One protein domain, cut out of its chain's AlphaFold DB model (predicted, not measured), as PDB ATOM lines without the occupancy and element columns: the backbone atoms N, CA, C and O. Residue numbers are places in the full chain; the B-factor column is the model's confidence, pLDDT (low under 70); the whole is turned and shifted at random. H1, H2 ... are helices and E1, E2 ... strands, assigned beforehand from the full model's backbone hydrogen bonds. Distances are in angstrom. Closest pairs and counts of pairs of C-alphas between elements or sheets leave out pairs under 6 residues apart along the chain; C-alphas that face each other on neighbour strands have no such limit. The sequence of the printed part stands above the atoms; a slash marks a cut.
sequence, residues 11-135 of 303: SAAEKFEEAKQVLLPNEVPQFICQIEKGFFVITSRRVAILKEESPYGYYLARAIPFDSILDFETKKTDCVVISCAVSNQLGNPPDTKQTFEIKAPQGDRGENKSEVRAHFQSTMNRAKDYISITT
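What this domain is: This is residues 11 to 135 of the 303 residues of an uncharacterized protein of Thorarchaeota archaeon (strain OWC) (UniProt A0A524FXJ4). Two strongly twisted antiparallel sheets share one long helix, H2, which packs over one face of the four-stranded sheet E1 to E4 and over one face of the three-stranded sheet E5 to E7. The short helix H1 covers the opposite face of the larger sheet, while the loops after E6 and after E7 reach out at opposite ends of the longest axis. The printed part has 125 residues with two named helices and seven named strands, along the chain H1 E1 E2 E3 E4 E5 E6 E7 H2, class mixed. It is compact, with a radius of gyration of the C-alphas of 14.7 A, and elongated in outline, spanning 49 by 32 by 25 A.

How they stand to each other: E1, residues 29 to 35, E2, 38 to 43, E3, 46 to 53, and E4, 57 to 65, stand in this order as a meander, each strand the antiparallel neighbour of the one before. N 33 and O 40 of the hairpin E1 and E2 are 2.8 A apart, N 41 and O 48 of E2 and E3 2.8 A, and N 49 and O 62 of E3 and E4 2.8 A, each within hydrogen-bond range. H1, residues 11 to 22, and H2, residues 113 to 134, are on opposite faces of this sheet, making three layers, helices on both faces. The closest C-alphas of H1 and E4, Ala 19 and Tyr 58, are 5.4 A apart. H2 lies over E1 at a height of 8.8 A over the sheet, and the closest C-alphas, Cys 33 and Thr 123, are 6.5 A apart. E5, residues 69 to 76, E6, 79 to 85, and E7, 97 to 103, form a second meander, with N 73 and O 81 at 2.8 A and N 82 and O 100 at 2.9 A, within hydrogen-bond range. H2 is on one face of it, two layers, and lies over E5 and E6, along the strands, at a height of 9.5 A. The C-alphas of Ile 35 and Lys 103, the closest of E1 and E7, are 5.8 A apart. E4 and E5 meet only through their link, and H1 and H2 are apart. O i to N i+4 pairs within hydrogen-bond range number 4 of 8 in H1 and 17 of 18 in H2.

Where its parts are: H1 begins at C-alpha 11, (-1.268, 6.406, 7.252), and is 18.6 A long. E1 to E4 measure 15.7, 15.4, 21.7 and 23.9 A; E5 to E7 19.8, 19.9 and 20.0 A. H2 measures 31.8 A and ends at C-alpha 134, (1.926, 27.786, -13.010).

The domain as a whole: The two C-alphas farthest apart, Leu 90 and Gly 110, are 49.9 A apart. The printed part has no cut. The link from E6 to E7, 11 residues, is long. Mean pLDDT of the printed part is 79.3; it is under 70 at residues 24 to 27, 67, 86 to 95 and 132 to 135.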
ATOM      1  N   SER A  11      -1.869   7.599   7.874       71.94
ATOM      2  CA  SER A  11      -1.268   6.406   7.252       71.94
ATOM      3  C   SER A  11      -0.638   6.672   5.878       71.94
ATOM      4  O   SER A  11       0.321   6.013   5.478       71.94
ATOM      5  N   ALA A  12      -1.168   7.641   5.129       78.62
ATOM      6  CA  ALA A  12      -0.623   8.055   3.843       78.62
ATOM      7  C   ALA A  12       0.557   9.024   4.008       78.62
ATOM      8  O   ALA A  12       1.429   9.051   3.145       78.62
ATOM      9  N   ALA A  13       0.596   9.797   5.097       83.31
ATOM     10  CA  ALA A  13       1.700  10.694   5.413       83.31
ATOM     11  C   ALA A  13       2.974   9.908   5.746       83.31
ATOM     12  O   ALA A  13       4.022  10.201   5.179       83.31
ATOM     13  N   GLU A  14       2.878   8.853   6.563       83.69
ATOM     14  CA  GLU A  14       4.014   7.965   6.863       83.69
ATOM     15  C   GLU A  14       4.569   7.304   5.594       83.69
ATOM     16  O   GLU A  14       5.761   7.377   5.312       83.69
ATOM     17  N   LYS A  15       3.689   6.746   4.757       87.94
ATOM     18  CA  LYS A  15       4.074   6.166   3.461       87.94
ATOM     19  C   LYS A  15       4.704   7.189   2.513       87.94
ATOM     20  O   LYS A  15       5.568   6.845   1.708       87.94
ATOM     21  N   PHE A  16       4.274   8.446   2.583       89.94
ATOM     22  CA  PHE A  16       4.854   9.502   1.767       89.94
ATOM     23  C   PHE A  16       6.269   9.882   2.222       89.94
ATOM     24  O   PHE A  16       7.098  10.225   1.383       89.94
ATOM     25  N   GLU A  17       6.582   9.781   3.515       87.50
ATOM     26  CA  GLU A  17       7.938  10.020   4.030       87.50
ATOM     27  C   GLU A  17       8.969   9.028   3.470       87.50
ATOM     28  O   GLU A  17      10.134   9.383   3.290       87.50
ATOM     29  N   GLU A  18       8.538   7.814   3.130       86.19
ATOM     30  CA  GLU A  18       9.346   6.847   2.383       86.19
ATOM     31  C   GLU A  18       9.388   7.206   0.892       86.19
ATOM     32  O   GLU A  18      10.460   7.311   0.295       86.19
ATOM     33  N   ALA A  19       8.225   7.472   0.286       88.12
ATOM     34  CA  ALA A  19       8.121   7.773  -1.140       88.12
ATOM     35  C   ALA A  19       8.894   9.038  -1.556       88.12
ATOM     36  O   ALA A  19       9.440   9.097  -2.658       88.12
ATOM     37  N   LYS A  20       8.986  10.055  -0.688       86.25
ATOM     38  CA  LYS A  20       9.679  11.314  -1.000       86.25
ATOM     39  C   LYS A  20      11.183  11.142  -1.214       86.25
ATOM     40  O   LYS A  20      11.783  12.013  -1.831       86.25
ATOM     41  N   GLN A  21      11.793  10.042  -0.758       78.56
ATOM     42  CA  GLN A  21      13.221   9.759  -0.980       78.56
ATOM     43  C   GLN A  21      13.567   9.537  -2.463       78.56
ATOM     44  O   GLN A  21      14.735   9.574  -2.848       78.56
ATOM     45  N   VAL A  22      12.544   9.313  -3.291       76.25
ATOM     46  CA  VAL A  22      12.631   9.168  -4.749       76.25
ATOM     47  C   VAL A  22      12.707  10.534  -5.455       76.25
ATOM     48  O   VAL A  22      13.193  10.628  -6.586       76.25
ATOM     49  N   LEU A  23      12.225  11.599  -4.804       71.81
ATOM     50  CA  LEU A  23      12.283  12.969  -5.319       71.81
ATOM     51  C   LEU A  23      13.697  13.543  -5.188       71.81
ATOM     52  O   LEU A  23      14.518  13.057  -4.410       71.81
ATOM     53  N   LEU A  24      13.979  14.608  -5.940       64.69
ATOM     54  CA  LEU A  24      15.273  15.276  -5.831       64.69
ATOM     55  C   LEU A  24      15.412  16.009  -4.486       64.69
ATOM     56  O   LEU A  24      14.436  16.581  -3.999       64.69
ATOM     57  N   PRO A  25      16.627  16.117  -3.915       56.72
ATOM     58  CA  PRO A  25      16.841  16.808  -2.638       56.72
ATOM     59  C   PRO A  25      16.372  18.275  -2.615       56.72
ATOM     60  O   PRO A  25      15.948  18.775  -1.575       56.72
ATOM     61  N   ASN A  26      16.427  18.962  -3.763       60.62
ATOM     62  CA  ASN A  26      16.011  20.363  -3.925       60.62
ATOM     63  C   ASN A  26      14.588  20.512  -4.491       60.62
ATOM     64  O   ASN A  26      14.169  21.611  -4.871       60.62
ATOM     65  N   GLU A  27      13.865  19.409  -4.647       68.44
ATOM     66  CA  GLU A  27      12.505  19.390  -5.158       68.44
ATOM     67  C   GLU A  27      11.536  19.448  -3.976       68.44
ATOM     68  O   GLU A  27      11.455  18.528  -3.168       68.44
ATOM     69  N   VAL A  28      10.821  20.568  -3.845       79.75
ATOM     70  CA  VAL A  28       9.939  20.816  -2.698       79.75
ATOM     71  C   VAL A  28       8.524  20.375  -3.061       79.75
ATOM     72  O   VAL A  28       7.945  20.962  -3.977       79.75
ATOM     73  N   PRO A  29       7.925  19.394  -2.363       85.06
ATOM     74  CA  PRO A  29       6.521  19.054  -2.553       85.06
ATOM     75  C   PRO A  29       5.626  20.236  -2.169       85.06
ATOM     76  O   PRO A  29       5.711  20.775  -1.064       85.06
ATOM     77  N   GLN A  30       4.765  20.642  -3.093       82.00
ATOM     78  CA  GLN A  30       3.783  21.714  -2.913       82.00
ATOM     79  C   GLN A  30       2.372  21.154  -2.768       82.00
ATOM     80  O   GLN A  30       1.541  21.742  -2.083       82.00
ATOM     81  N   PHE A  31       2.115  20.013  -3.405       85.88
ATOM     82  CA  PHE A  31       0.839  19.327  -3.359       85.88
ATOM     83  C   PHE A  31       1.049  17.820  -3.381       85.88
ATOM     84  O   PHE A  31       1.873  17.328  -4.150       85.88
ATOM     85  N   ILE A  32       0.307  17.075  -2.566       89.06
ATOM     86  CA  ILE A  32       0.440  15.619  -2.505       89.06
ATOM     87  C   ILE A  32      -0.948  14.990  -2.426       89.06
ATOM     88  O   ILE A  32      -1.779  15.371  -1.605       89.06
ATOM     89  N   CYS A  33      -1.193  14.002  -3.278       89.44
ATOM     90  CA  CYS A  33      -2.426  13.238  -3.330       89.44
ATOM     91  C   CYS A  33      -2.097  11.745  -3.335       89.44
ATOM     92  O   CYS A  33      -1.318  11.274  -4.161       89.44
ATOM     93  N   GLN A  34      -2.699  10.987  -2.421       89.88
ATOM     94  CA  GLN A  34      -2.614   9.529  -2.450       89.88
ATOM     95  C   GLN A  34      -3.435   8.984  -3.628       89.88
ATOM     96  O   GLN A  34      -4.567   9.413  -3.845       89.88
ATOM     97  N   ILE A  35      -2.883   8.015  -4.358       91.44
ATOM     98  CA  ILE A  35      -3.513   7.365  -5.520       91.44
ATOM     99  C   ILE A  35      -3.520   5.840  -5.341       91.44
ATOM    100  O   ILE A  35      -2.912   5.322  -4.407       91.44
ATOM    101  N   GLU A  36      -4.197   5.103  -6.231       88.81
ATOM    102  CA  GLU A  36      -4.376   3.638  -6.131       88.81
ATOM    103  C   GLU A  36      -3.084   2.851  -5.849       88.81
ATOM    104  O   GLU A  36      -3.124   1.855  -5.132       88.81
ATOM    105  N   LYS A  37      -1.945   3.291  -6.396       87.31
ATOM    106  CA  LYS A  37      -0.647   2.617  -6.248       87.31
ATOM    107  C   LYS A  37       0.493   3.588  -5.946       87.31
ATOM    108  O   LYS A  37       1.522   3.501  -6.601       87.31
ATOM    109  N   GLY A  38       0.299   4.536  -5.031       92.38
ATOM    110  CA  GLY A  38       1.353   5.461  -4.598       92.38
ATOM    111  C   GLY A  38       0.859   6.896  -4.448       92.38
ATOM    112  O   GLY A  38      -0.175   7.129  -3.817       92.38
ATOM    113  N   PHE A  39       1.574   7.855  -5.043       93.25
ATOM    114  CA  PHE A  39       1.311   9.284  -4.876       93.25
ATOM    115  C   PHE A  39       1.364  10.064  -6.193       93.25
ATOM    116  O   PHE A  39       2.244   9.873  -7.027       93.25
ATOM    117  N   PHE A  40       0.426  10.992  -6.347       92.75
ATOM    118  CA  PHE A  40       0.512  12.113  -7.272       92.75
ATOM    119  C   PHE A  40       1.073  13.307  -6.500       92.75
ATOM    120  O   PHE A  40       0.507  13.711  -5.484       92.75
ATOM    121  N   VAL A  41       2.185  13.866  -6.962       91.50
ATOM    122  CA  VAL A  41       2.905  14.935  -6.275       91.50
ATOM    123  C   VAL A  41       3.092  16.097  -7.237       91.50
ATOM    124  O   VAL A  41       3.647  15.922  -8.314       91.50
ATOM    125  N   ILE A  42       2.665  17.293  -6.844       88.44
ATOM    126  CA  ILE A  42       3.113  18.529  -7.483       88.44
ATOM    127  C   ILE A  42       4.273  19.056  -6.663       88.44
ATOM    128  O   ILE A  42       4.143  19.272  -5.455       88.44
ATOM    129  N   THR A  43       5.406  19.255  -7.310       84.81
ATOM    130  CA  THR A  43       6.616  19.773  -6.687       84.81
ATOM    131  C   THR A  43       6.936  21.157  -7.222       84.81
ATOM    132  O   THR A  43       6.323  21.625  -8.171       84.81
ATOM    133  N   SER A  44       7.959  21.803  -6.674       73.38
ATOM    134  CA  SER A  44       8.471  23.074  -7.189       73.38
ATOM    135  C   SER A  44       8.959  23.034  -8.645       73.38
ATOM    136  O   SER A  44       9.320  24.084  -9.170       73.38
ATOM    137  N   ARG A  45       9.014  21.860  -9.289       70.19
ATOM    138  CA  ARG A  45       9.608  21.670 -10.622       70.19
ATOM    139  C   ARG A  45       8.683  20.986 -11.616       70.19
ATOM    140  O   ARG A  45       8.769  21.251 -12.810       70.19
ATOM    141  N   ARG A  46       7.855  20.058 -11.139       78.19
ATOM    142  CA  ARG A  46       7.123  19.126 -11.998       78.19
ATOM    143  C   ARG A  46       5.966  18.474 -11.261       78.19
ATOM    144  O   ARG A  46       5.837  18.539 -10.041       78.19
ATOM    145  N   VAL A  47       5.164  17.749 -12.022       87.56
ATOM    146  CA  VAL A  47       4.248  16.741 -11.502       87.56
ATOM    147  C   VAL A  47       4.958  15.388 -11.484       87.56
ATOM    148  O   VAL A  47       5.284  14.837 -12.530       87.56
ATOM    149  N   ALA A  48       5.197  14.827 -10.305       88.81
ATOM    150  CA  ALA A  48       5.769  13.499 -10.116       88.81
ATOM    151  C   ALA A  48       4.675  12.477  -9.762       88.81
ATOM    152  O   ALA A  48       3.871  12.681  -8.854       88.81
ATOM    153  N   ILE A  49       4.655  11.350 -10.469       91.88
ATOM    154  CA  ILE A  49       3.845  10.178 -10.144       91.88
ATOM    155  C   ILE A  49       4.774   9.147  -9.524       91.88
ATOM    156  O   ILE A  49       5.573   8.521 -10.221       91.88
ATOM    157  N   LEU A  50       4.647   8.968  -8.217       92.12
ATOM    158  CA  LEU A  50       5.384   7.971  -7.459       92.12
ATOM    159  C   LEU A  50       4.527   6.717  -7.369       92.12
ATOM    160  O   LEU A  50       3.360   6.798  -6.976       92.12
ATOM    161  N   LYS A  51       5.085   5.564  -7.735       91.31
ATOM    162  CA  LYS A  51       4.398   4.284  -7.587       91.31
ATOM    163  C   LYS A  51       5.121   3.367  -6.629       91.31
ATOM    164  O   LYS A  51       6.338   3.407  -6.538       91.31
ATOM    165  N   GLU A  52       4.344   2.548  -5.939       90.06
ATOM    166  CA  GLU A  52       4.853   1.473  -5.096       90.06
ATOM    167  C   GLU A  52       4.891   0.168  -5.901       90.06
ATOM    168  O   GLU A  52       3.888  -0.232  -6.504       90.06
ATOM    169  N   GLU A  53       6.036  -0.507  -5.900       85.12
ATOM    170  CA  GLU A  53       6.194  -1.859  -6.425       85.12
ATOM    171  C   GLU A  53       6.778  -2.751  -5.338       85.12
ATOM    172  O   GLU A  53       7.957  -2.685  -5.011       85.12
ATOM    173  N   SER A  54       5.935  -3.591  -4.740       74.56
ATOM    174  CA  SER A  54       6.381  -4.544  -3.725       74.56
ATOM    175  C   SER A  54       7.196  -5.675  -4.373       74.56
ATOM    176  O   SER A  54       6.736  -6.228  -5.376       74.56
ATOM    177  N   PRO A  55       8.364  -6.068  -3.821       71.12
ATOM    178  CA  PRO A  55       8.983  -5.601  -2.570       71.12
ATOM    179  C   PRO A  55      10.002  -4.451  -2.731       71.12
ATOM    180  O   PRO A  55      10.665  -4.096  -1.763       71.12
ATOM    181  N   TYR A  56      10.166  -3.903  -3.932       71.12
ATOM    182  CA  TYR A  56      11.220  -2.951  -4.311       71.12
ATOM    183  C   TYR A  56      11.012  -1.508  -3.812       71.12
ATOM    184  O   TYR A  56      11.933  -0.701  -3.898       71.12
ATOM    185  N   GLY A  57       9.840  -1.189  -3.258       85.00
ATOM    186  CA  GLY A  57       9.542   0.113  -2.659       85.00
ATOM    187  C   GLY A  57       8.956   1.113  -3.655       85.00
ATOM    188  O   GLY A  57       8.250   0.731  -4.591       85.00
ATOM    189  N   TYR A  58       9.195   2.407  -3.424       87.69
ATOM    190  CA  TYR A  58       8.685   3.475  -4.282       87.69
ATOM    191  C   TYR A  58       9.661   3.826  -5.406       87.69
ATOM    192  O   TYR A  58      10.872   3.868  -5.208       87.69
ATOM    193  N   TYR A  59       9.118   4.154  -6.573       82.81
ATOM    194  CA  TYR A  59       9.873   4.626  -7.729       82.81
ATOM    195  C   TYR A  59       9.114   5.734  -8.461       82.81
ATOM    196  O   TYR A  59       7.901   5.917  -8.299       82.81
ATOM    197  N   LEU A  60       9.838   6.494  -9.278       79.94
ATOM    198  CA  LEU A  60       9.280   7.586 -10.061       79.94
ATOM    199  C   LEU A  60       8.724   7.023 -11.368       79.94
ATOM    200  O   LEU A  60       9.443   6.859 -12.347       79.94
ATOM    201  N   ALA A  61       7.426   6.738 -11.390       85.31
ATOM    202  CA  ALA A  61       6.766   6.174 -12.563       85.31
ATOM    203  C   ALA A  61       6.601   7.191 -13.695       85.31
ATOM    204  O   ALA A  61       6.594   6.811 -14.863       85.31
ATOM    205  N   ARG A  62       6.400   8.470 -13.357       85.31
ATOM    206  CA  ARG A  62       6.392   9.588 -14.312       85.31
ATOM    207  C   ARG A  62       6.879  10.852 -13.626       85.31
ATOM    208  O   ARG A  62       6.531  11.103 -12.479       85.31
ATOM    209  N   ALA A  63       7.602  11.681 -14.352       79.00
ATOM    210  CA  ALA A  63       7.938  13.043 -13.963       79.00
ATOM    211  C   ALA A  63       7.479  13.937 -15.094       79.00
ATOM    212  O   ALA A  63       7.873  13.656 -16.204       79.00
ATOM    213  N   ILE A  64       6.638  14.935 -14.879       81.12
ATOM    214  CA  ILE A  64       5.926  15.635 -15.951       81.12
ATOM    215  C   ILE A  64       6.138  17.136 -15.770       81.12
ATOM    216  O   ILE A  64       5.680  17.684 -14.767       81.12
ATOM    217  N   PRO A  65       6.822  17.804 -16.706       75.75
ATOM    218  CA  PRO A  65       7.017  19.241 -16.683       75.75
ATOM    219  C   PRO A  65       5.673  19.959 -16.691       75.75
ATOM    220  O   PRO A  65       4.730  19.503 -17.338       75.75
ATOM    221  N   PHE A  66       5.577  21.091 -15.997       75.25
ATOM    222  CA  PHE A  66       4.329  21.854 -15.952       75.25
ATOM    223  C   PHE A  66       3.867  22.307 -17.332       75.25
ATOM    224  O   PHE A  66       2.699  22.140 -17.669       75.25
ATOM    225  N   ASP A  67       4.790  22.813 -18.143       68.88
ATOM    226  CA  ASP A  67       4.557  23.291 -19.508       68.88
ATOM    227  C   ASP A  67       4.114  22.189 -20.483       68.88
ATOM    228  O   ASP A  67       3.509  22.473 -21.515       68.88
ATOM    229  N   SER A  68       4.361  20.924 -20.140       76.19
ATOM    230  CA  SER A  68       3.877  19.775 -20.900       76.19
ATOM    231  C   SER A  68       2.420  19.443 -20.586       76.19
ATOM    232  O   SER A  68       1.815  18.677 -21.331       76.19
ATOM    233  N   ILE A  69       1.821  19.971 -19.516       81.19
ATOM    234  CA  ILE A  69       0.450  19.626 -19.133       81.19
ATOM    235  C   ILE A  69      -0.547  20.535 -19.855       81.19
ATOM    236  O   ILE A  69      -0.526  21.752 -19.713       81.19
ATOM    237  N   LEU A  70      -1.447  19.922 -20.625       79.62
ATOM    238  CA  LEU A  70      -2.435  20.615 -21.451       79.62
ATOM    239  C   LEU A  70      -3.805  20.705 -20.780       79.62
ATOM    240  O   LEU A  70      -4.490  21.713 -20.927       79.62
ATOM    241  N   ASP A  71      -4.236  19.637 -20.105       81.62
ATOM    242  CA  ASP A  71      -5.553  19.592 -19.464       81.62
ATOM    243  C   ASP A  71      -5.621  18.561 -18.327       81.62
ATOM    244  O   ASP A  71      -4.910  17.553 -18.326       81.62
ATOM    245  N   PHE A  72      -6.539  18.805 -17.394       85.12
ATOM    246  CA  PHE A  72      -6.961  17.913 -16.319       85.12
ATOM    247  C   PHE A  72      -8.476  17.711 -16.408       85.12
ATOM    248  O   PHE A  72      -9.258  18.614 -16.087       85.12
ATOM    249  N   GLU A  73      -8.906  16.512 -16.788       84.00
ATOM    250  CA  GLU A  73     -10.317  16.177 -16.953       84.00
ATOM    251  C   GLU A  73     -10.767  15.122 -15.935       84.00
ATOM    252  O   GLU A  73     -10.301  13.981 -15.921       84.00
ATOM    253  N   THR A  74     -11.739  15.476 -15.098       81.69
ATOM    254  CA  THR A  74     -12.377  14.528 -14.178       81.69
ATOM    255  C   THR A  74     -13.399  13.689 -14.942       81.69
ATOM    256  O   THR A  74     -14.475  14.176 -15.283       81.69
ATOM    257  N   LYS A  75     -13.083  12.414 -15.208       78.94
ATOM    258  CA  LYS A  75     -13.987  11.500 -15.934       78.94
ATOM    259  C   LYS A  75     -15.043  10.868 -15.029       78.94
ATOM    260  O   LYS A  75     -16.161  10.622 -15.478       78.94
ATOM    261  N   LYS A  76     -14.687  10.555 -13.778       75.62
ATOM    262  CA  LYS A  76     -15.542   9.893 -12.773       75.62
ATOM    263  C   LYS A  76     -15.143  10.314 -11.359       75.62
ATOM    264  O   LYS A  76     -14.159  11.026 -11.173       75.62
ATOM    265  N   THR A  77     -15.886   9.847 -10.352       74.69
ATOM    266  CA  THR A  77     -15.570  10.129  -8.943       74.69
ATOM    267  C   THR A  77     -14.278   9.497  -8.440       74.69
ATOM    268  O   THR A  77     -13.767   9.886  -7.397       74.69
ATOM    269  N   ASP A  78     -13.721   8.557  -9.192       83.81
ATOM    270  CA  ASP A  78     -12.542   7.778  -8.841       83.81
ATOM    271  C   ASP A  78     -11.404   7.891  -9.864       83.81
ATOM    272  O   ASP A  78     -10.412   7.177  -9.738       83.81
ATOM    273  N   CYS A  79     -11.526   8.763 -10.874       89.31
ATOM    274  CA  CYS A  79     -10.544   8.850 -11.951       89.31
ATOM    275  C   CYS A  79     -10.426  10.260 -12.540       89.31
ATOM    276  O   CYS A  79     -11.420  10.870 -12.949       89.31
ATOM    277  N   VAL A  80      -9.182  10.717 -12.669       89.38
ATOM    278  CA  VAL A  80      -8.793  11.954 -13.354       89.38
ATOM    279  C   VAL A  80      -7.888  11.601 -14.527       89.38
ATOM    280  O   VAL A  80      -6.975  10.793 -14.386       89.38
ATOM    281  N   VAL A  81      -8.153  12.190 -15.688       90.69
ATOM    282  CA  VAL A  81      -7.321  12.060 -16.885       90.69
ATOM    283  C   VAL A  81      -6.484  13.316 -17.022       90.69
ATOM    284  O   VAL A  81      -7.017  14.423 -17.003       90.69
ATOM    285  N   ILE A  82      -5.180  13.138 -17.183       88.88
ATOM    286  CA  ILE A  82      -4.252  14.233 -17.449       88.88
ATOM    287  C   ILE A  82      -3.815  14.113 -18.900       88.88
ATOM    288  O   ILE A  82      -3.376  13.043 -19.327       88.88
ATOM    289  N   SER A  83      -3.979  15.197 -19.651       87.06
ATOM    290  CA  SER A  83      -3.537  15.310 -21.036       87.06
ATOM    291  C   SER A  83      -2.255  16.113 -21.084       87.06
ATOM    292  O   SER A  83      -2.215  17.235 -20.586       87.06
ATOM    293  N   CYS A  84      -1.237  15.563 -21.729       84.25
ATOM    294  CA  CYS A  84       0.069  16.182 -21.824       84.25
ATOM    295  C   CYS A  84       0.585  16.169 -23.263       84.25
ATOM    296  O   CYS A  84       0.289  15.274 -24.058       84.25
ATOM    297  N   ALA A  85       1.359  17.189 -23.586       77.44
ATOM    298  CA  ALA A  85       2.084  17.345 -24.824       77.44
ATOM    299  C   ALA A  85       3.381  16.525 -24.762       77.44
ATOM    300  O   ALA A  85       4.059  16.498 -23.732       77.44
ATOM    301  N   VAL A  86       3.721  15.841 -25.852       69.88
ATOM    302  CA  VAL A  86       4.944  15.038 -25.951       69.88
ATOM    303  C   VAL A  86       5.947  15.775 -26.824       69.88
ATOM    304  O   VAL A  86       5.869  15.712 -28.053       69.88
ATOM    305  N   SER A  87       6.880  16.486 -26.191       57.81
ATOM    306  CA  SER A  87       7.997  17.116 -26.895       57.81
ATOM    307  C   SER A  87       8.850  16.049 -27.573       57.81
ATOM    308  O   SER A  87       9.171  15.011 -26.986       57.81
ATOM    309  N   ASN A  88       9.238  16.289 -28.826       51.06
ATOM    310  CA  ASN A  88      10.214  15.412 -29.464       51.06
ATOM    311  C   ASN A  88      11.588  15.558 -28.787       51.06
ATOM    312  O   ASN A  88      11.800  16.446 -27.966       51.06
ATOM    313  N   GLN A  89      12.544  14.705 -29.158       45.12
ATOM    314  CA  GLN A  89      13.910  14.691 -28.602       45.12
ATOM    315  C   GLN A  89      14.688  16.017 -28.753       45.12
ATOM    316  O   GLN A  89      15.827  16.109 -28.308       45.12
ATOM    317  N   LEU A  90      14.125  17.008 -29.447       41.84
ATOM    318  CA  LEU A  90      14.731  18.305 -29.732       41.84
ATOM    319  C   LEU A  90      13.997  19.465 -29.040       41.84
ATOM    320  O   LEU A  90      14.353  20.615 -29.274       41.84
ATOM    321  N   GLY A  91      12.955  19.196 -28.247       44.22
ATOM    322  CA  GLY A  91      12.166  20.243 -27.595       44.22
ATOM    323  C   GLY A  91      11.252  21.034 -28.518       44.22
ATOM    324  O   GLY A  91      10.719  22.065 -28.113       44.22
ATOM    325  N   ASN A  92      11.076  20.587 -29.762       47.53
ATOM    326  CA  ASN A  92      10.234  21.291 -30.719       47.53
ATOM    327  C   ASN A  92       8.746  21.131 -30.363       47.53
ATOM    328  O   ASN A  92       8.375  20.118 -29.756       47.53
ATOM    329  N   PRO A  93       7.897  22.098 -30.769       47.59
ATOM    330  CA  PRO A  93       6.491  22.118 -30.403       47.59
ATOM    331  C   PRO A  93       5.805  20.789 -30.752       47.59
ATOM    332  O   PRO A  93       5.952  20.294 -31.873       47.59
ATOM    333  N   PRO A  94       5.092  20.187 -29.793       55.59
ATOM    334  CA  PRO A  94       4.581  18.837 -29.933       55.59
ATOM    335  C   PRO A  94       3.255  18.799 -30.699       55.59
ATOM    336  O   PRO A  94       2.252  19.347 -30.244       55.59
ATOM    337  N   ASP A  95       3.217  18.069 -31.815       59.47
ATOM    338  CA  ASP A  95       1.955  17.673 -32.468       59.47
ATOM    339  C   ASP A  95       1.299  16.466 -31.768       59.47
ATOM    340  O   ASP A  95       0.114  16.174 -31.959       59.47
ATOM    341  N   THR A  96       2.058  15.762 -30.925       70.56
ATOM    342  CA  THR A  96       1.628  14.528 -30.265       70.56
ATOM    343  C   THR A  96       1.121  14.812 -28.855       70.56
ATOM    344  O   THR A  96       1.798  15.441 -28.040       70.56
ATOM    345  N   LYS A  97      -0.075  14.300 -28.549       80.12
ATOM    346  CA  LYS A  97      -0.680  14.344 -27.214       80.12
ATOM    347  C   LYS A  97      -0.760  12.942 -26.634       80.12
ATOM    348  O   LYS A  97      -1.169  12.012 -27.327       80.12
ATOM    349  N   GLN A  98      -0.456  12.819 -25.351       85.00
ATOM    350  CA  GLN A  98      -0.642  11.591 -24.596       85.00
ATOM    351  C   GLN A  98      -1.458  11.863 -23.342       85.00
ATOM    352  O   GLN A  98      -1.320  12.902 -22.698       85.00
ATOM    353  N   THR A  99      -2.324  10.917 -22.999       86.62
ATOM    354  CA  THR A  99      -3.146  10.986 -21.797       86.62
ATOM    355  C   THR A  99      -2.809   9.843 -20.856       86.62
ATOM    356  O   THR A  99      -2.382   8.765 -21.277       86.62
ATOM    357  N   PHE A 100      -2.992  10.070 -19.562       87.94
ATOM    358  CA  PHE A 100      -2.887   9.016 -18.562       87.94
ATOM    359  C   PHE A 100      -3.908   9.218 -17.446       87.94
ATOM    360  O   PHE A 100      -4.342  10.331 -17.151       87.94
ATOM    361  N   GLU A 101      -4.301   8.101 -16.845       91.25
ATOM    362  CA  GLU A 101      -5.306   8.051 -15.790       91.25
ATOM    363  C   GLU A 101      -4.651   8.021 -14.410       91.25
ATOM    364  O   GLU A 101      -3.764   7.208 -14.138       91.25
ATOM    365  N   ILE A 102      -5.154   8.871 -13.521       90.38
ATOM    366  CA  ILE A 102      -4.877   8.864 -12.092       90.38
ATOM    367  C   ILE A 102      -6.131   8.384 -11.370       90.38
ATOM    368  O   ILE A 102      -7.193   9.005 -11.466       90.38
ATOM    369  N   LYS A 103      -6.005   7.268 -10.650       91.88
ATOM    370  CA  LYS A 103      -7.115   6.610  -9.956       91.88
ATOM    371  C   LYS A 103      -7.070   6.857  -8.456       91.88
ATOM    372  O   LYS A 103      -5.992   6.864  -7.855       91.88
ATOM    373  N   ALA A 104      -8.251   7.013  -7.867       88.94
ATOM    374  CA  ALA A 104      -8.429   7.174  -6.431       88.94
ATOM    375  C   ALA A 104      -7.876   5.966  -5.651       88.94
ATOM    376  O   ALA A 104      -7.927   4.834  -6.145       88.94
ATOM    377  N   PRO A 105      -7.394   6.168  -4.414       87.75
ATOM    378  CA  PRO A 105      -6.991   5.066  -3.556       87.75
ATOM    379  C   PRO A 105      -8.196   4.184  -3.206       87.75
ATOM    380  O   PRO A 105      -9.320   4.666  -3.050       87.75
ATOM    381  N   GLN A 106      -7.964   2.876  -3.061       82.38
ATOM    382  CA  GLN A 106      -9.038   1.918  -2.756       82.38
ATOM    383  C   GLN A 106      -9.595   2.066  -1.327       82.38
ATOM    384  O   GLN A 106     -10.736   1.667  -1.070       82.38
ATOM    385  N   GLY A 107      -8.807   2.677  -0.435       73.94
ATOM    386  CA  GLY A 107      -9.072   2.782   0.997       73.94
ATOM    387  C   GLY A 107      -8.675   1.513   1.756       73.94
ATOM    388  O   GLY A 107      -8.781   0.402   1.234       73.94
ATOM    389  N   ASP A 108      -8.226   1.689   2.992       76.69
ATOM    390  CA  ASP A 108      -7.853   0.605   3.894       76.69
ATOM    391  C   ASP A 108      -9.094  -0.074   4.500       76.69
ATOM    392  O   ASP A 108     -10.230   0.419   4.458       76.69
ATOM    393  N   ARG A 109      -8.895  -1.263   5.078       73.00
ATOM    394  CA  ARG A 109      -9.981  -2.031   5.698       73.00
ATOM    395  C   ARG A 109     -10.540  -1.267   6.905       73.00
ATOM    396  O   ARG A 109      -9.868  -1.141   7.919       73.00
ATOM    397  N   GLY A 110     -11.798  -0.840   6.805       72.06
ATOM    398  CA  GLY A 110     -12.491  -0.072   7.848       72.06
ATOM    399  C   GLY A 110     -12.719   1.398   7.488       72.06
ATOM    400  O   GLY A 110     -13.474   2.068   8.185       72.06
ATOM    401  N   GLU A 111     -12.143   1.884   6.387       79.62
ATOM    402  CA  GLU A 111     -12.354   3.257   5.928       79.62
ATOM    403  C   GLU A 111     -13.664   3.437   5.148       79.62
ATOM    404  O   GLU A 111     -14.132   2.547   4.424       79.62
ATOM    405  N   ASN A 112     -14.241   4.638   5.236       82.25
ATOM    406  CA  ASN A 112     -15.396   5.017   4.433       82.25
ATOM    407  C   ASN A 112     -14.971   5.339   2.992       82.25
ATOM    408  O   ASN A 112     -14.533   6.444   2.678       82.25
ATOM    409  N   LYS A 113     -15.162   4.382   2.080       83.12
ATOM    410  CA  LYS A 113     -14.786   4.501   0.658       83.12
ATOM    411  C   LYS A 113     -15.356   5.737  -0.047       83.12
ATOM    412  O   LYS A 113     -14.738   6.234  -0.986       83.12
ATOM    413  N   SER A 114     -16.525   6.225   0.367       84.12
ATOM    414  CA  SER A 114     -17.125   7.429  -0.216       84.12
ATOM    415  C   SER A 114     -16.358   8.689   0.184       84.12
ATOM    416  O   SER A 114     -16.119   9.543  -0.666       84.12
ATOM    417  N   GLU A 115     -15.914   8.777   1.439       82.69
ATOM    418  CA  GLU A 115     -15.070   9.876   1.927       82.69
ATOM    419  C   GLU A 115     -13.693   9.845   1.266       82.69
ATOM    420  O   GLU A 115     -13.219  10.879   0.807       82.69
ATOM    421  N   VAL A 116     -13.097   8.656   1.115       82.50
ATOM    422  CA  VAL A 116     -11.815   8.479   0.410       82.50
ATOM    423  C   VAL A 116     -11.872   9.046  -1.010       82.50
ATOM    424  O   VAL A 116     -10.981   9.783  -1.433       82.50
ATOM    425  N   ARG A 117     -12.942   8.730  -1.747       85.12
ATOM    426  CA  ARG A 117     -13.147   9.218  -3.117       85.12
ATOM    427  C   ARG A 117     -13.430  10.716  -3.160       85.12
ATOM    428  O   ARG A 117     -12.860  11.408  -3.997       85.12
ATOM    429  N   ALA A 118     -14.273  11.224  -2.261       83.94
ATOM    430  CA  ALA A 118     -14.574  12.653  -2.183       83.94
ATOM    431  C   ALA A 118     -13.316  13.476  -1.871       83.94
ATOM    432  O   ALA A 118     -13.079  14.511  -2.495       83.94
ATOM    433  N   HIS A 119     -12.478  12.978  -0.961       84.75
ATOM    434  CA  HIS A 119     -11.192  13.576  -0.632       84.75
ATOM    435  C   HIS A 119     -10.251  13.577  -1.838       84.75
ATOM    436  O   HIS A 119      -9.752  14.631  -2.212       84.75
ATOM    437  N   PHE A 120     -10.099  12.438  -2.525       87.75
ATOM    438  CA  PHE A 120      -9.331  12.354  -3.771       87.75
ATOM    439  C   PHE A 120      -9.792  13.381  -4.818       87.75
ATOM    440  O   PHE A 120      -8.962  14.110  -5.360       87.75
ATOM    441  N   GLN A 121     -11.098  13.489  -5.082       86.00
ATOM    442  CA  GLN A 121     -11.617  14.460  -6.051       86.00
ATOM    443  C   GLN A 121     -11.355  15.905  -5.635       86.00
ATOM    444  O   GLN A 121     -10.941  16.715  -6.459       86.00
ATOM    445  N   SER A 122     -11.602  16.229  -4.365       85.69
ATOM    446  CA  SER A 122     -11.352  17.562  -3.816       85.69
ATOM    447  C   SER A 122      -9.883  17.951  -3.992       85.69
ATOM    448  O   SER A 122      -9.566  19.016  -4.523       85.69
ATOM    449  N   THR A 123      -8.983  17.035  -3.640       84.94
ATOM    450  CA  THR A 123      -7.540  17.194  -3.784       84.94
ATOM    451  C   THR A 123      -7.147  17.356  -5.261       84.94
ATOM    452  O   THR A 123      -6.487  18.328  -5.619       84.94
ATOM    453  N   MET A 124      -7.621  16.505  -6.172       86.50
ATOM    454  CA  MET A 124      -7.293  16.643  -7.598       86.50
ATOM    455  C   MET A 124      -7.858  17.921  -8.246       86.50
ATOM    456  O   MET A 124      -7.208  18.496  -9.118       86.50
ATOM    457  N   ASN A 125      -9.023  18.411  -7.812       84.81
ATOM    458  CA  ASN A 125      -9.559  19.689  -8.292       84.81
ATOM    459  C   ASN A 125      -8.661  20.864  -7.871       84.81
ATOM    460  O   ASN A 125      -8.339  21.716  -8.693       84.81
ATOM    461  N   ARG A 126      -8.164  20.867  -6.628       82.50
ATOM    462  CA  ARG A 126      -7.195  21.876  -6.164       82.50
ATOM    463  C   ARG A 126      -5.865  21.796  -6.920       82.50
ATOM    464  O   ARG A 126      -5.286  22.829  -7.242       82.50
ATOM    465  N   ALA A 127      -5.393  20.585  -7.227       83.69
ATOM    466  CA  ALA A 127      -4.211  20.376  -8.066       83.69
ATOM    467  C   ALA A 127      -4.383  20.996  -9.461       83.69
ATOM    468  O   ALA A 127      -3.472  21.659  -9.955       83.69
ATOM    469  N   LYS A 128      -5.558  20.815 -10.076       83.12
ATOM    470  CA  LYS A 128      -5.890  21.434 -11.363       83.12
ATOM    471  C   LYS A 128      -5.814  22.962 -11.291       83.12
ATOM    472  O   LYS A 128      -5.199  23.576 -12.166       83.12
ATOM    473  N   ASP A 129      -6.395  23.561 -10.254       79.69
ATOM    474  CA  ASP A 129      -6.353  25.014 -10.058       79.69
ATOM    475  C   ASP A 129      -4.907  25.510  -9.898       79.69
ATOM    476  O   ASP A 129      -4.523  26.512 -10.499       79.69
ATOM    477  N   TYR A 130      -4.073  24.768  -9.160       78.69
ATOM    478  CA  TYR A 130      -2.658  25.089  -8.965       78.69
ATOM    479  C   TYR A 130      -1.854  25.080 -10.276       78.69
ATOM    480  O   TYR A 130      -1.115  26.024 -10.567       78.69
ATOM    481  N   ILE A 131      -2.010  24.030 -11.088       75.06
ATOM    482  CA  ILE A 131      -1.250  23.851 -12.339       75.06
ATOM    483  C   ILE A 131      -1.675  24.866 -13.407       75.06
ATOM    484  O   ILE A 131      -0.843  25.369 -14.166       75.06
ATOM    485  N   SER A 132      -2.956  25.239 -13.423       67.56
ATOM    486  CA  SER A 132      -3.484  26.261 -14.339       67.56
ATOM    487  C   SER A 132      -2.872  27.650 -14.097       67.56
ATOM    488  O   SER A 132      -2.878  28.487 -14.993       67.56
ATOM    489  N   ILE A 133      -2.332  27.906 -12.899       57.75
ATOM    490  CA  ILE A 133      -1.661  29.169 -12.543       57.75
ATOM    491  C   ILE A 133      -0.165  29.141 -12.907       57.75
ATOM    492  O   ILE A 133       0.427  30.186 -13.169       57.75
ATOM    493  N   THR A 134       0.462  27.962 -12.911       52.00
ATOM    494  CA  THR A 134       1.926  27.786 -13.010       52.00
ATOM    495  C   THR A 134       2.435  27.464 -14.417       52.00
ATOM    496  O   THR A 134       3.643  27.473 -14.646       52.00
ATOM    497  N   THR A 135       1.547  27.233 -15.381       52.97
ATOM    498  CA  THR A 135       1.891  26.960 -16.785       52.97
ATOM    499  C   THR A 135       2.299  28.244 -17.523       52.97
ATOM    500  O   THR A 135       1.499  28.880 -18.204       52.97
TER     501      THR A 135